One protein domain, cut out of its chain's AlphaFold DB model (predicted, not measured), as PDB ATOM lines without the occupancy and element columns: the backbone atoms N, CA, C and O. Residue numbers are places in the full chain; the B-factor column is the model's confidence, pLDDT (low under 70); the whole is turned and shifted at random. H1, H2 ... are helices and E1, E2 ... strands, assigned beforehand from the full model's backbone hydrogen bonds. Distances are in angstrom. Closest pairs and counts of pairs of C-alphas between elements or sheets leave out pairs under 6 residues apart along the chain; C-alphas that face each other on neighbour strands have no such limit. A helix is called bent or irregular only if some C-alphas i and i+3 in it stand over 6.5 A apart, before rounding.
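What this domain is: This is residues 69 to 174 of the 201 residues of an uncharacterized protein of Phycisphaerales bacterium (UniProt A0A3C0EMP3). A four-stranded antiparallel sheet has one long helix, H3, lying across one face, and the small helices H1 and H2 form a little head away from the sheet, reached by the long link from E3. H3 and this head lie toward opposite ends of the longest axis. The printed part has 106 residues, with four named strands and three named helices in the order E1 E2 E3 H1 H2 E4 H3; the sheet's order is E1 E2 E3 E4, and the class is mixed, helices and strands. The whole is only just compact, close to loose, with a radius of gyration of the C-alphas of 15.2 A, and it spans 42 by 33 by 23 A.

Where its parts are: Begin with the sheet: find C-alpha 69 at (26.359, -110.869, 130.723), where E1, residues 69 to 75, sets out and runs 19.9 A. E2, residues 79 to 87, is the longest strand and covers 26.3 A. E3 is residues 90 to 95, 16.8 A, and E4 is residues 130 to 134, 13.8 A. Look next for H3, residues 149 to 168, which runs 29.5 A to C-alpha 168 at (12.628, -113.208, 131.738). H3 is irregular: C-alphas 150 and 153 are 7.5 A apart. H1, residues 112 to 118, begins at C-alpha 112 at (35.508, -77.660, 119.980) and measures 9.8 A; H2, residues 121 to 124, measures 5.2 A.

How they stand to each other: E1, E2 and E3 form a meander, each strand the antiparallel neighbour of the one before; E1 and E2 are a hairpin, and so are E2 and E3. Between E1 and E2 look at N 71 and O 84, 3.0 A apart, and between E2 and E3 at N 85 and O 92, 3.0 A. E4 is antiparallel to E3 at 167 degrees, with N 93 and O 131 2.9 A apart; these three pairs are within hydrogen-bond range. H3 is on one face of the sheet, making two layers, at a height over the sheet of 9.0 A. It lies over E1, E2, E4 and, only just, E3, on which 3 of its C-alphas fall. On the local plane its line and that of E1 stand at 68 degrees, across the strands. Its closest C-alphas to E2 are those of Leu 162 and Val 85, 5.8 A apart. H1 and H2 are not on the sheet; they are close but not clearly touching, the closest C-alphas being those of Trp 117 and Ala 123, 7.6 A apart. Every O i to N i+4 pair is within hydrogen-bond range in H1, and 14 of 16 are in H3; H2 is too short for such a pair.

The domain as a whole: The two C-alphas farthest apart are those of Ile 112 and Asp 153, at 43.9 A. The printed part has no cut. The links from E3 to H1, 16 residues, and from E4 to H3, 14 residues, are long. The mean pLDDT of the printed part is 95.4, and no printed residue is under 70.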
ATOM      1  N   ILE A  69      26.837-112.065 130.028       98.00
ATOM      2  CA  ILE A  69      26.359-110.869 130.723       98.00
ATOM      3  C   ILE A  69      25.500-110.022 129.787       98.00
ATOM      4  O   ILE A  69      25.611-110.108 128.563       98.00
ATOM      5  N   PHE A  70      24.663-109.179 130.382       98.31
ATOM      6  CA  PHE A  70      23.743-108.309 129.663       98.31
ATOM      7  C   PHE A  70      23.987-106.846 130.013       98.31
ATOM      8  O   PHE A  70      24.519-106.519 131.078       98.31
ATOM      9  N   SER A  71      23.609-105.949 129.112       97.81
ATOM     10  CA  SER A  71      23.605-104.508 129.362       97.81
ATOM     11  C   SER A  71      22.411-103.861 128.678       97.81
ATOM     12  O   SER A  71      22.056-104.217 127.553       97.81
ATOM     13  N   GLU A  72      21.821-102.875 129.343       97.06
ATOM     14  CA  GLU A  72      20.679-102.114 128.847       97.06
ATOM     15  C   GLU A  72      20.920-100.609 128.975       97.06
ATOM     16  O   GLU A  72      21.548-100.131 129.916       97.06
ATOM     17  N   VAL A  73      20.438 -99.861 127.987       96.00
ATOM     18  CA  VAL A  73      20.283 -98.408 128.023       96.00
ATOM     19  C   VAL A  73      18.920 -98.151 127.421       96.00
ATOM     20  O   VAL A  73      18.592 -98.715 126.382       96.00
ATOM     21  N   THR A  74      18.112 -97.331 128.072       95.38
ATOM     22  CA  THR A  74      16.802 -96.925 127.546       95.38
ATOM     23  C   THR A  74      16.814 -95.429 127.279       95.38
ATOM     24  O   THR A  74      16.568 -94.989 126.161       95.38
ATOM     25  N   HIS A  75      17.204 -94.668 128.298       93.00
ATOM     26  CA  HIS A  75      17.456 -93.238 128.229       93.00
ATOM     27  C   HIS A  75      18.870 -92.955 128.730       93.00
ATOM     28  O   HIS A  75      19.337 -93.608 129.666       93.00
ATOM     29  N   HIS A  76      19.530 -91.977 128.119       90.25
ATOM     30  CA  HIS A  76      20.736 -91.345 128.652       90.25
ATOM     31  C   HIS A  76      20.517 -89.826 128.652       90.25
ATOM     32  O   HIS A  76      19.748 -89.330 129.469       90.25
ATOM     33  N   ALA A  77      21.100 -89.091 127.700       90.00
ATOM     34  CA  ALA A  77      20.714 -87.706 127.431       90.00
ATOM     35  C   ALA A  77      19.406 -87.630 126.621       90.00
ATOM     36  O   ALA A  77      18.614 -86.706 126.794       90.00
ATOM     37  N   ALA A  78      19.185 -88.619 125.757       92.81
ATOM     38  CA  ALA A  78      17.996 -88.777 124.932       92.81
ATOM     39  C   ALA A  78      17.464 -90.213 125.032       92.81
ATOM     40  O   ALA A  78      18.146 -91.098 125.564       92.81
ATOM     41  N   TYR A  79      16.274 -90.445 124.478       93.81
ATOM     42  CA  TYR A  79      15.776 -91.795 124.241       93.81
ATOM     43  C   TYR A  79      16.665 -92.508 123.219       93.81
ATOM     44  O   TYR A  79      16.833 -92.035 122.094       93.81
ATOM     45  N   GLU A  80      17.264 -93.625 123.625       94.12
ATOM     46  CA  GLU A  80      18.158 -94.406 122.775       94.12
ATOM     47  C   GLU A  80      18.215 -95.878 123.205       94.12
ATOM     48  O   GLU A  80      19.265 -96.378 123.630       94.12
ATOM     49  N   PRO A  81      17.087 -96.596 123.112       96.50
ATOM     50  CA  PRO A  81      16.991 -97.939 123.636       96.50
ATOM     51  C   PRO A  81      17.931 -98.910 122.921       96.50
ATOM     52  O   PRO A  81      17.876 -99.116 121.706       96.50
ATOM     53  N   LYS A  82      18.805 -99.523 123.713       97.56
ATOM     54  CA  LYS A  82      19.781-100.524 123.300       97.56
ATOM     55  C   LYS A  82      19.788-101.655 124.310       97.56
ATOM     56  O   LYS A  82      19.687-101.415 125.519       97.56
ATOM     57  N   ARG A  83      19.943-102.874 123.814       98.44
ATOM     58  CA  ARG A  83      20.140-104.089 124.604       98.44
ATOM     59  C   ARG A  83      21.348-104.833 124.067       98.44
ATOM     60  O   ARG A  83      21.633-104.786 122.873       98.44
ATOM     61  N   CYS A  84      22.093-105.466 124.957       98.69
ATOM     62  CA  CYS A  84      23.334-106.138 124.620       98.69
ATOM     63  C   CYS A  84      23.448-107.441 125.400       98.69
ATOM     64  O   CYS A  84      23.160-107.467 126.597       98.69
ATOM     65  N   VAL A  85      23.914-108.488 124.722       98.75
ATOM     66  CA  VAL A  85      24.409-109.719 125.339       98.75
ATOM     67  C   VAL A  85      25.858-109.928 124.919       98.75
ATOM     68  O   VAL A  85      26.222-109.767 123.751       98.75
ATOM     69  N   ARG A  86      26.692-110.282 125.890       98.12
ATOM     70  CA  ARG A  86      28.111-110.578 125.713       98.12
ATOM     71  C   ARG A  86      28.407-111.956 126.294       98.12
ATOM     72  O   ARG A  86      28.090-112.200 127.455       98.12
ATOM     73  N   THR A  87      29.054-112.805 125.507       97.75
ATOM     74  CA  THR A  87      29.705-114.045 125.952       97.75
ATOM     75  C   THR A  87      31.225-113.846 125.992       97.75
ATOM     76  O   THR A  87      31.725-112.757 125.704       97.75
ATOM     77  N   ASN A  88      31.986-114.898 126.313       95.44
ATOM     78  CA  ASN A  88      33.451-114.832 126.294       95.44
ATOM     79  C   ASN A  88      34.013-114.452 124.912       95.44
ATOM     80  O   ASN A  88      35.048-113.794 124.841       95.44
ATOM     81  N   ARG A  89      33.330-114.837 123.824       97.38
ATOM     82  CA  ARG A  89      33.804-114.606 122.452       97.38
ATOM     83  C   ARG A  89      32.943-113.644 121.656       97.38
ATOM     84  O   ARG A  89      33.485-112.844 120.910       97.38
ATOM     85  N   TYR A  90      31.625-113.709 121.773       98.62
ATOM     86  CA  TYR A  90      30.744-112.926 120.914       98.62
ATOM     87  C   TYR A  90      30.028-111.842 121.696       98.62
ATOM     88  O   TYR A  90      29.648-112.024 122.854       98.62
ATOM     89  N   LYS A  91      29.771-110.721 121.029       98.62
ATOM     90  CA  LYS A  91      28.863-109.695 121.531       98.62
ATOM     91  C   LYS A  91      27.828-109.351 120.483       98.62
ATOM     92  O   LYS A  91      28.171-109.111 119.330       98.62
ATOM     93  N   TYR A  92      26.584-109.261 120.927       98.88
ATOM     94  CA  TYR A  92      25.470-108.800 120.124       98.88
ATOM     95  C   TYR A  92      24.825-107.573 120.763       98.88
ATOM     96  O   TYR A  92      24.526-107.572 121.957       98.88
ATOM     97  N   ILE A  93      24.622-106.530 119.961       98.69
ATOM     98  CA  ILE A  93      23.961-105.283 120.347       98.69
ATOM     99  C   ILE A  93      22.755-105.092 119.430       98.69
ATOM    100  O   ILE A  93      22.884-105.115 118.205       98.69
ATOM    101  N   LEU A  94      21.600-104.850 120.042       98.50
ATOM    102  CA  LEU A  94      20.350-104.522 119.377       98.50
ATOM    103  C   LEU A  94      19.937-103.101 119.750       98.50
ATOM    104  O   LEU A  94      19.768-102.779 120.929       98.50
ATOM    105  N   ARG A  95      19.742-102.257 118.741       97.00
ATOM    106  CA  ARG A  95      19.050-100.976 118.862       97.00
ATOM    107  C   ARG A  95      17.562-101.205 118.621       97.00
ATOM    108  O   ARG A  95      17.174-101.826 117.636       97.00
ATOM    109  N   LEU A  96      16.744-100.685 119.523       95.75
ATOM    110  CA  LEU A  96      15.283-100.829 119.500       95.75
ATOM    111  C   LEU A  96      14.596 -99.524 119.074       95.75
ATOM    112  O   LEU A  96      13.407 -99.335 119.306       95.75
ATOM    113  N   ASP A  97      15.368 -98.607 118.492       90.69
ATOM    114  CA  ASP A  97      14.888 -97.340 117.966       90.69
ATOM    115  C   ASP A  97      14.808 -97.415 116.440       90.69
ATOM    116  O   ASP A  97      15.814 -97.234 115.750       90.69
ATOM    117  N   ASP A  98      13.622 -97.732 115.926       87.25
ATOM    118  CA  ASP A  98      13.392 -97.940 114.491       87.25
ATOM    119  C   ASP A  98      13.391 -96.635 113.681       87.25
ATOM    120  O   ASP A  98      13.642 -96.652 112.479       87.25
ATOM    121  N   ASP A  99      13.157 -95.501 114.345       88.44
ATOM    122  CA  ASP A  99      12.955 -94.198 113.706       88.44
ATOM    123  C   ASP A  99      14.200 -93.291 113.793       88.44
ATOM    124  O   ASP A  99      14.140 -92.112 113.430       88.44
ATOM    125  N   PHE A 100      15.319 -93.790 114.336       91.38
ATOM    126  CA  PHE A 100      16.550 -93.007 114.482       91.38
ATOM    127  C   PHE A 100      17.812 -93.861 114.373       91.38
ATOM    128  O   PHE A 100      18.316 -94.429 115.344       91.38
ATOM    129  N   ASP A 101      18.380 -93.903 113.177       91.56
ATOM    130  CA  ASP A 101      19.533 -94.726 112.832       91.56
ATOM    131  C   ASP A 101      20.877 -93.978 112.903       91.56
ATOM    132  O   ASP A 101      21.913 -94.588 112.684       91.56
ATOM    133  N   THR A 102      20.909 -92.699 113.282       92.00
ATOM    134  CA  THR A 102      22.145 -91.895 113.323       92.00
ATOM    135  C   THR A 102      22.719 -91.705 114.734       92.00
ATOM    136  O   THR A 102      22.177 -92.170 115.741       92.00
ATOM    137  N   THR A 103      23.870 -91.028 114.819       91.19
ATOM    138  CA  THR A 103      24.511 -90.677 116.094       91.19
ATOM    139  C   THR A 103      23.625 -89.756 116.937       91.19
ATOM    140  O   THR A 103      23.260 -88.659 116.523       91.19
ATOM    141  N   VAL A 104      23.358 -90.164 118.179       92.88
ATOM    142  CA  VAL A 104      22.670 -89.351 119.192       92.88
ATOM    143  C   VAL A 104      23.641 -88.301 119.741       92.88
ATOM    144  O   VAL A 104      24.349 -88.512 120.729       92.88
ATOM    145  N   MET A 105      23.695 -87.154 119.066       93.12
ATOM    146  CA  MET A 105      24.592 -86.032 119.376       93.12
ATOM    147  C   MET A 105      24.501 -85.489 120.816       93.12
ATOM    148  O   MET A 105      25.547 -85.079 121.340       93.12
ATOM    149  N   PRO A 106      23.333 -85.509 121.497       94.25
ATOM    150  CA  PRO A 106      23.236 -85.075 122.888       94.25
ATOM    151  C   PRO A 106      24.067 -85.903 123.872       94.25
ATOM    152  O   PRO A 106      24.377 -85.412 124.947       94.25
ATOM    153  N   ASN A 107      24.483 -87.126 123.525       92.19
ATOM    154  CA  ASN A 107      25.326 -87.941 124.408       92.19
ATOM    155  C   ASN A 107      26.759 -87.421 124.559       92.19
ATOM    156  O   ASN A 107      27.495 -87.904 125.415       92.19
ATOM    157  N   CYS A 108      27.184 -86.494 123.702       91.69
ATOM    158  CA  CYS A 108      28.508 -85.899 123.764       91.69
ATOM    159  C   CYS A 108      28.393 -84.459 124.261       91.69
ATOM    160  O   CYS A 108      27.652 -83.663 123.685       91.69
ATOM    161  N   ASP A 109      29.153 -84.097 125.289       92.56
ATOM    162  CA  ASP A 109      29.188 -82.718 125.767       92.56
ATOM    163  C   ASP A 109      29.745 -81.760 124.710       92.56
ATOM    164  O   ASP A 109      30.602 -82.095 123.883       92.56
ATOM    165  N   ASN A 110      29.254 -80.521 124.739       94.00
ATOM    166  CA  ASN A 110      29.692 -79.502 123.797       94.00
ATOM    167  C   ASN A 110      31.180 -79.201 123.975       94.00
ATOM    168  O   ASN A 110      31.644 -78.833 125.051       94.00
ATOM    169  N   SER A 111      31.925 -79.311 122.883       94.62
ATOM    170  CA  SER A 111      33.351 -79.016 122.838       94.62
ATOM    171  C   SER A 111      33.758 -78.615 121.425       94.62
ATOM    172  O   SER A 111      33.052 -78.902 120.455       94.62
ATOM    173  N   ILE A 112      34.925 -77.979 121.293       94.75
ATOM    174  CA  ILE A 112      35.508 -77.660 119.980       94.75
ATOM    175  C   ILE A 112      35.700 -78.944 119.165       94.75
ATOM    176  O   ILE A 112      35.395 -78.959 117.975       94.75
ATOM    177  N   SER A 113      36.127 -80.032 119.812       93.50
ATOM    178  CA  SER A 113      36.266 -81.341 119.176       93.50
ATOM    179  C   SER A 113      34.928 -81.850 118.649       93.50
ATOM    180  O   SER A 113      34.848 -82.194 117.475       93.50
ATOM    181  N   LYS A 114      33.860 -81.832 119.460       93.25
ATOM    182  CA  LYS A 114      32.516 -82.233 119.015       93.25
ATOM    183  C   LYS A 114      32.069 -81.430 117.795       93.25
ATOM    184  O   LYS A 114      31.634 -82.020 116.813       93.25
ATOM    185  N   THR A 115      32.236 -80.108 117.829       92.44
ATOM    186  CA  THR A 115      31.890 -79.229 116.702       92.44
ATOM    187  C   THR A 115      32.701 -79.570 115.458       92.44
ATOM    188  O   THR A 115      32.152 -79.625 114.362       92.44
ATOM    189  N   HIS A 116      33.998 -79.842 115.613       92.00
ATOM    190  CA  HIS A 116      34.850 -80.261 114.508       92.00
ATOM    191  C   HIS A 116      34.356 -81.573 113.885       92.00
ATOM    192  O   HIS A 116      34.126 -81.608 112.682       92.00
ATOM    193  N   TRP A 117      34.105 -82.609 114.690       90.25
ATOM    194  CA  TRP A 117      33.591 -83.899 114.216       90.25
ATOM    195  C   TRP A 117      32.193 -83.794 113.593       90.25
ATOM    196  O   TRP A 117      31.927 -84.429 112.576       90.25
ATOM    197  N   ALA A 118      31.318 -82.958 114.155       88.81
ATOM    198  CA  ALA A 118      29.971 -82.716 113.640       88.81
ATOM    199  C   ALA A 118      29.953 -81.997 112.281       88.81
ATOM    200  O   ALA A 118      29.001 -82.161 111.524       88.81
ATOM    201  N   ASN A 119      30.994 -81.214 111.967       85.81
ATOM    202  CA  ASN A 119      31.166 -80.599 110.647       85.81
ATOM    203  C   ASN A 119      31.593 -81.613 109.568       85.81
ATOM    204  O   ASN A 119      31.539 -81.292 108.381       85.81
ATOM    205  N   TYR A 120      32.007 -82.817 109.966       84.06
ATOM    206  CA  TYR A 120      32.171 -83.972 109.082       84.06
ATOM    207  C   TYR A 120      30.936 -84.886 109.170       84.06
ATOM    208  O   TYR A 120      29.875 -84.500 109.652       84.06
ATOM    209  N   GLU A 121      31.046 -86.125 108.694       82.62
ATOM    210  CA  GLU A 121      29.911 -87.049 108.610       82.62
ATOM    211  C   GLU A 121      29.567 -87.749 109.932       82.62
ATOM    212  O   GLU A 121      28.643 -88.554 109.959       82.62
ATOM    213  N   TRP A 122      30.235 -87.432 111.049       87.94
ATOM    214  CA  TRP A 122      29.993 -88.118 112.324       87.94
ATOM    215  C   TRP A 122      28.545 -87.973 112.810       87.94
ATOM    216  O   TRP A 122      27.910 -88.967 113.148       87.94
ATOM    217  N   ALA A 123      27.974 -86.765 112.750       85.06
ATOM    218  CA  ALA A 123      26.583 -86.531 113.158       85.06
ATOM    219  C   ALA A 123      25.558 -87.281 112.283       85.06
ATOM    220  O   ALA A 123      24.432 -87.517 112.709       85.06
ATOM    221  N   LYS A 124      25.947 -87.652 111.059       86.56
ATOM    222  CA  LYS A 124      25.115 -88.379 110.090       86.56
ATOM    223  C   LYS A 124      25.525 -89.843 109.953       86.56
ATOM    224  O   LYS A 124      24.973 -90.543 109.109       86.56
ATOM    225  N   ALA A 125      26.500 -90.295 110.739       87.56
ATOM    226  CA  ALA A 125      27.002 -91.650 110.652       87.56
ATOM    227  C   ALA A 125      25.873 -92.613 111.007       87.56
ATOM    228  O   ALA A 125      25.278 -92.507 112.084       87.56
ATOM    229  N   ASN A 126      25.593 -93.530 110.084       91.25
ATOM    230  CA  ASN A 126      24.635 -94.598 110.298       91.25
ATOM    231  C   ASN A 126      25.153 -95.540 111.390       91.25
ATOM    232  O   ASN A 126      26.297 -95.998 111.347       91.25
ATOM    233  N   VAL A 127      24.291 -95.847 112.345       92.06
ATOM    234  CA  VAL A 127      24.531 -96.765 113.449       92.06
ATOM    235  C   VAL A 127      23.598 -97.963 113.249       92.06
ATOM    236  O   VAL A 127      22.391 -97.831 113.486       92.06
ATOM    237  N   PRO A 128      24.132 -99.128 112.832       95.19
ATOM    238  CA  PRO A 128      23.328-100.299 112.498       95.19
ATOM    239  C   PRO A 128      22.363-100.699 113.615       95.19
ATOM    240  O   PRO A 128      22.705-100.636 114.796       95.19
ATOM    241  N   LYS A 129      21.167-101.159 113.229       96.88
ATOM    242  CA  LYS A 129      20.167-101.681 114.170       96.88
ATOM    243  C   LYS A 129      20.701-102.878 114.953       96.88
ATOM    244  O   LYS A 129      20.500-102.976 116.158       96.88
ATOM    245  N   GLU A 130      21.390-103.772 114.259       98.19
ATOM    246  CA  GLU A 130      21.989-104.968 114.829       98.19
ATOM    247  C   GLU A 130      23.491-104.958 114.601       98.19
ATOM    248  O   GLU A 130      23.974-104.602 113.520       98.19
ATOM    249  N   GLN A 131      24.232-105.366 115.625       98.44
ATOM    250  CA  GLN A 131      25.683-105.438 115.583       98.44
ATOM    251  C   GLN A 131      26.138-106.742 116.236       98.44
ATOM    252  O   GLN A 131      25.772-107.006 117.379       98.44
ATOM    253  N   LEU A 132      26.926-107.544 115.521       98.81
ATOM    254  CA  LEU A 132      27.546-108.771 116.025       98.81
ATOM    255  C   LEU A 132      29.062-108.653 115.875       98.81
ATOM    256  O   LEU A 132      29.539-108.346 114.784       98.81
ATOM    257  N   TYR A 133      29.796-108.935 116.945       98.69
ATOM    258  CA  TYR A 133      31.255-108.857 116.983       98.69
ATOM    259  C   TYR A 133      31.858-110.149 117.529       98.69
ATOM    260  O   TYR A 133      31.343-110.707 118.501       98.69
ATOM    261  N   ASP A 134      32.955-110.596 116.916       98.44
ATOM    262  CA  ASP A 134      33.828-111.655 117.431       98.44
ATOM    263  C   ASP A 134      34.990-110.998 118.179       98.44
ATOM    264  O   ASP A 134      35.917-110.478 117.572       98.44
ATOM    265  N   LEU A 135      34.928-110.996 119.502       97.44
ATOM    266  CA  LEU A 135      35.855-110.294 120.386       97.44
ATOM    267  C   LEU A 135      37.237-110.956 120.458       97.44
ATOM    268  O   LEU A 135      38.178-110.333 120.945       97.44
ATOM    269  N   GLU A 136      37.372-112.198 119.987       97.12
ATOM    270  CA  GLU A 136      38.664-112.884 119.916       97.12
ATOM    271  C   GLU A 136      39.501-112.343 118.748       97.12
ATOM    272  O   GLU A 136      40.699-112.096 118.895       97.12
ATOM    273  N   PHE A 137      38.863-112.098 117.598       97.44
ATOM    274  CA  PHE A 137      39.532-111.605 116.387       97.44
ATOM    275  C   PHE A 137      39.336-110.105 116.123       97.44
ATOM    276  O   PHE A 137      40.103-109.508 115.368       97.44
ATOM    277  N   ASP A 138      38.341-109.487 116.754       97.94
ATOM    278  CA  ASP A 138      38.005-108.068 116.667       97.94
ATOM    279  C   ASP A 138      37.703-107.493 118.068       97.94
ATOM    280  O   ASP A 138      36.573-107.104 118.374       97.94
ATOM    281  N   PRO A 139      38.720-107.402 118.949       95.94
ATOM    282  CA  PRO A 139      38.548-106.899 120.315       95.94
ATOM    283  C   PRO A 139      38.145-105.416 120.376       95.94
ATOM    284  O   PRO A 139      37.748-104.933 121.431       95.94
ATOM    285  N   ASN A 140      38.263-104.686 119.262       96.88
ATOM    286  CA  ASN A 140      37.874-103.281 119.159       96.88
ATOM    287  C   ASN A 140      36.476-103.093 118.546       96.88
ATOM    288  O   ASN A 140      36.056-101.947 118.373       96.88
ATOM    289  N   GLU A 141      35.772-104.180 118.211       97.62
ATOM    290  CA  GLU A 141      34.387-104.161 117.722       97.62
ATOM    291  C   GLU A 141      34.205-103.274 116.474       97.62
ATOM    292  O   GLU A 141      33.259-102.487 116.355       97.62
ATOM    293  N   MET A 142      35.147-103.373 115.536       96.31
ATOM    294  CA  MET A 142      35.187-102.561 114.319       96.31
ATOM    295  C   MET A 142      34.480-103.222 113.129       96.31
ATOM    296  O   MET A 142      34.089-102.534 112.185       96.31
ATOM    297  N   CYS A 143      34.291-104.541 113.159       97.56
ATOM    298  CA  CYS A 143      33.770-105.340 112.056       97.56
ATOM    299  C   CYS A 143      32.413-105.947 112.423       97.56
ATOM    300  O   CYS A 143      32.345-107.001 113.048       97.56
ATOM    301  N   ASN A 144      31.317-105.312 111.996       98.25
ATOM    302  CA  ASN A 144      29.981-105.874 112.194       98.25
ATOM    303  C   ASN A 144      29.773-107.132 111.326       98.25
ATOM    304  O   ASN A 144      29.890-107.079 110.100       98.25
ATOM    305  N   LEU A 145      29.436-108.252 111.963       98.56
ATOM    306  CA  LEU A 145      29.310-109.573 111.349       98.56
ATOM    307  C   LEU A 145      27.869-109.969 110.990       98.56
ATOM    308  O   LEU A 145      27.661-111.070 110.489       98.56
ATOM    309  N   VAL A 146      26.871-109.105 111.206       98.50
ATOM    310  CA  VAL A 146      25.446-109.444 110.992       98.50
ATOM    311  C   VAL A 146      25.145-109.949 109.573       98.50
ATOM    312  O   VAL A 146      24.336-110.859 109.405       98.50
ATOM    313  N   GLU A 147      25.814-109.410 108.553       98.19
ATOM    314  CA  GLU A 147      25.607-109.799 107.148       98.19
ATOM    315  C   GLU A 147      26.465-110.998 106.704       98.19
ATOM    316  O   GLU A 147      26.378-111.447 105.559       98.19
ATOM    317  N   LYS A 148      27.328-111.527 107.579       98.25
ATOM    318  CA  LYS A 148      28.219-112.640 107.245       98.25
ATOM    319  C   LYS A 148      27.458-113.962 107.273       98.25
ATOM    320  O   LYS A 148      26.905-114.357 108.299       98.25
ATOM    321  N   SER A 149      27.424-114.657 106.136       98.00
ATOM    322  CA  SER A 149      26.663-115.904 105.966       98.00
ATOM    323  C   SER A 149      27.116-117.028 106.898       98.00
ATOM    324  O   SER A 149      26.299-117.832 107.331       98.00
ATOM    325  N   ASP A 150      28.404-117.081 107.223       97.88
ATOM    326  CA  ASP A 150      29.008-118.051 108.142       97.88
ATOM    327  C   ASP A 150      28.787-117.712 109.626       97.88
ATOM    328  O   ASP A 150      29.073-118.537 110.487       97.88
ATOM    329  N   MET A 151      28.244-116.531 109.934       98.38
ATOM    330  CA  MET A 151      27.942-116.091 111.302       98.38
ATOM    331  C   MET A 151      26.451-116.185 111.648       98.38
ATOM    332  O   MET A 151      26.058-115.800 112.746       98.38
ATOM    333  N   GLN A 152      25.603-116.687 110.743       98.50
ATOM    334  CA  GLN A 152      24.147-116.671 110.940       98.50
ATOM    335  C   GLN A 152      23.684-117.547 112.111       98.50
ATOM    336  O   GLN A 152      22.771-117.148 112.832       98.50
ATOM    337  N   ASP A 153      24.346-118.680 112.356       98.75
ATOM    338  CA  ASP A 153      24.035-119.540 113.506       98.75
ATOM    339  C   ASP A 153      24.386-118.847 114.832       98.75
ATOM    340  O   ASP A 153      23.588-118.844 115.768       98.75
ATOM    341  N   VAL A 154      25.546-118.180 114.891       98.75
ATOM    342  CA  VAL A 154      25.971-117.386 116.059       98.75
ATOM    343  C   VAL A 154      25.030-116.204 116.277       98.75
ATOM    344  O   VAL A 154      24.622-115.924 117.401       98.75
ATOM    345  N   LEU A 155      24.649-115.513 115.204       98.88
ATOM    346  CA  LEU A 155      23.705-114.405 115.268       98.88
ATOM    347  C   LEU A 155      22.344-114.856 115.810       98.88
ATOM    348  O   LEU A 155      21.756-114.158 116.635       98.88
ATOM    349  N   ALA A 156      21.845-116.013 115.368       98.88
ATOM    350  CA  ALA A 156      20.592-116.580 115.851       98.88
ATOM    351  C   ALA A 156      20.661-116.949 117.344       98.88
ATOM    352  O   ALA A 156      19.745-116.599 118.090       98.88
ATOM    353  N   ASP A 157      21.753-117.578 117.789       98.88
ATOM    354  CA  ASP A 157      21.992-117.892 119.205       98.88
ATOM    355  C   ASP A 157      22.023-116.622 120.069       98.88
ATOM    356  O   ASP A 157      21.287-116.501 121.050       98.88
ATOM    357  N   MET A 158      22.802-115.619 119.661       98.88
ATOM    358  CA  MET A 158      22.943-114.367 120.406       98.88
ATOM    359  C   MET A 158      21.641-113.552 120.452       98.88
ATOM    360  O   MET A 158      21.317-112.970 121.489       98.88
ATOM    361  N   ARG A 159      20.850-113.553 119.369       98.81
ATOM    362  CA  ARG A 159      19.488-112.989 119.362       98.81
ATOM    363  C   ARG A 159      18.586-113.703 120.366       98.81
ATOM    364  O   ARG A 159      17.922-113.034 121.153       98.81
ATOM    365  N   GLY A 160      18.590-115.039 120.356       98.81
ATOM    366  CA  GLY A 160      17.784-115.856 121.265       98.81
ATOM    367  C   GLY A 160      18.123-115.595 122.730       98.81
ATOM    368  O   GLY A 160      17.237-115.304 123.527       98.81
ATOM    369  N   ARG A 161      19.417-115.574 123.070       98.81
ATOM    370  CA  ARG A 161      19.898-115.253 124.426       98.81
ATOM    371  C   ARG A 161      19.417-113.886 124.911       98.81
ATOM    372  O   ARG A 161      19.046-113.751 126.079       98.81
ATOM    373  N   LEU A 162      19.449-112.875 124.039       98.81
ATOM    374  CA  LEU A 162      19.003-111.527 124.385       98.81
ATOM    375  C   LEU A 162      17.486-111.461 124.575       98.81
ATOM    376  O   LEU A 162      17.031-110.927 125.584       98.81
ATOM    377  N   ASP A 163      16.721-112.032 123.646       98.75
ATOM    378  CA  ASP A 163      15.257-112.087 123.694       98.75
ATOM    379  C   ASP A 163      14.750-112.838 124.939       98.75
ATOM    380  O   ASP A 163      13.893-112.336 125.670       98.75
ATOM    381  N   ASP A 164      15.347-113.989 125.253       98.69
ATOM    382  CA  ASP A 164      15.037-114.760 126.459       98.69
ATOM    383  C   ASP A 164      15.321-113.966 127.737       98.69
ATOM    384  O   ASP A 164      14.541-114.010 128.693       98.69
ATOM    385  N   TRP A 165      16.434-113.229 127.774       98.44
ATOM    386  CA  TRP A 165      16.749-112.366 128.906       98.44
ATOM    387  C   TRP A 165      15.730-111.235 129.040       98.44
ATOM    388  O   TRP A 165      15.165-111.102 130.123       98.44
ATOM    389  N   MET A 166      15.425-110.508 127.958       98.56
ATOM    390  CA  MET A 166      14.438-109.420 127.964       98.56
ATOM    391  C   MET A 166      13.066-109.902 128.459       98.56
ATOM    392  O   MET A 166      12.438-109.259 129.298       98.56
ATOM    393  N   LYS A 167      12.608-111.073 128.000       98.50
ATOM    394  CA  LYS A 167      11.343-111.670 128.461       98.50
ATOM    395  C   LYS A 167      11.400-112.053 129.933       98.50
ATOM    396  O   LYS A 167      10.498-111.726 130.699       98.50
ATOM    397  N   ARG A 168      12.467-112.736 130.354       97.06
ATOM    398  CA  ARG A 168      12.628-113.208 131.738       97.06
ATOM    399  C   ARG A 168      12.756-112.063 132.742       97.06
ATOM    400  O   ARG A 168      12.393-112.243 133.903       97.06
ATOM    401  N   THR A 169      13.294-110.918 132.330       96.44
ATOM    402  CA  THR A 169      13.415-109.722 133.176       96.44
ATOM    403  C   THR A 169      12.182-108.820 133.127       96.44
ATOM    404  O   THR A 169      12.152-107.834 133.859       96.44
ATOM    405  N   ASN A 170      11.159-109.177 132.337       97.00
ATOM    406  CA  ASN A 170      10.002-108.330 132.037       97.00
ATOM    407  C   ASN A 170      10.438-106.940 131.548       97.00
ATOM    408  O   ASN A 170      10.017-105.918 132.091       97.00
ATOM    409  N   ASP A 171      11.337-106.909 130.564       97.94
ATOM    410  CA  ASP A 171      11.864-105.669 130.009       97.94
ATOM    411  C   ASP A 171      10.718-104.801 129.452       97.94
ATOM    412  O   ASP A 171      10.045-105.217 128.502       97.94
ATOM    413  N   PRO A 172      10.489-103.589 129.998       96.69
ATOM    414  CA  PRO A 172       9.326-102.770 129.659       96.69
ATOM    415  C   PRO A 172       9.290-102.341 128.192       96.69
ATOM    416  O   PRO A 172       8.240-101.935 127.702       96.69
ATOM    417  N   ILE A 173      10.414-102.422 127.472       96.38
ATOM    418  CA  ILE A 173      10.426-102.098 126.045       96.38
ATOM    419  C   ILE A 173       9.653-103.107 125.189       96.38
ATOM    420  O   ILE A 173       9.233-102.772 124.082       96.38
ATOM    421  N   LEU A 174       9.436-104.324 125.702       96.56
ATOM    422  CA  LEU A 174       8.607-105.337 125.046       96.56
ATOM    423  C   LEU A 174       7.129-104.918 124.980       96.56
ATOM    424  O   LEU A 174       6.414-105.356 124.080       96.56
TER     425      LEU A 174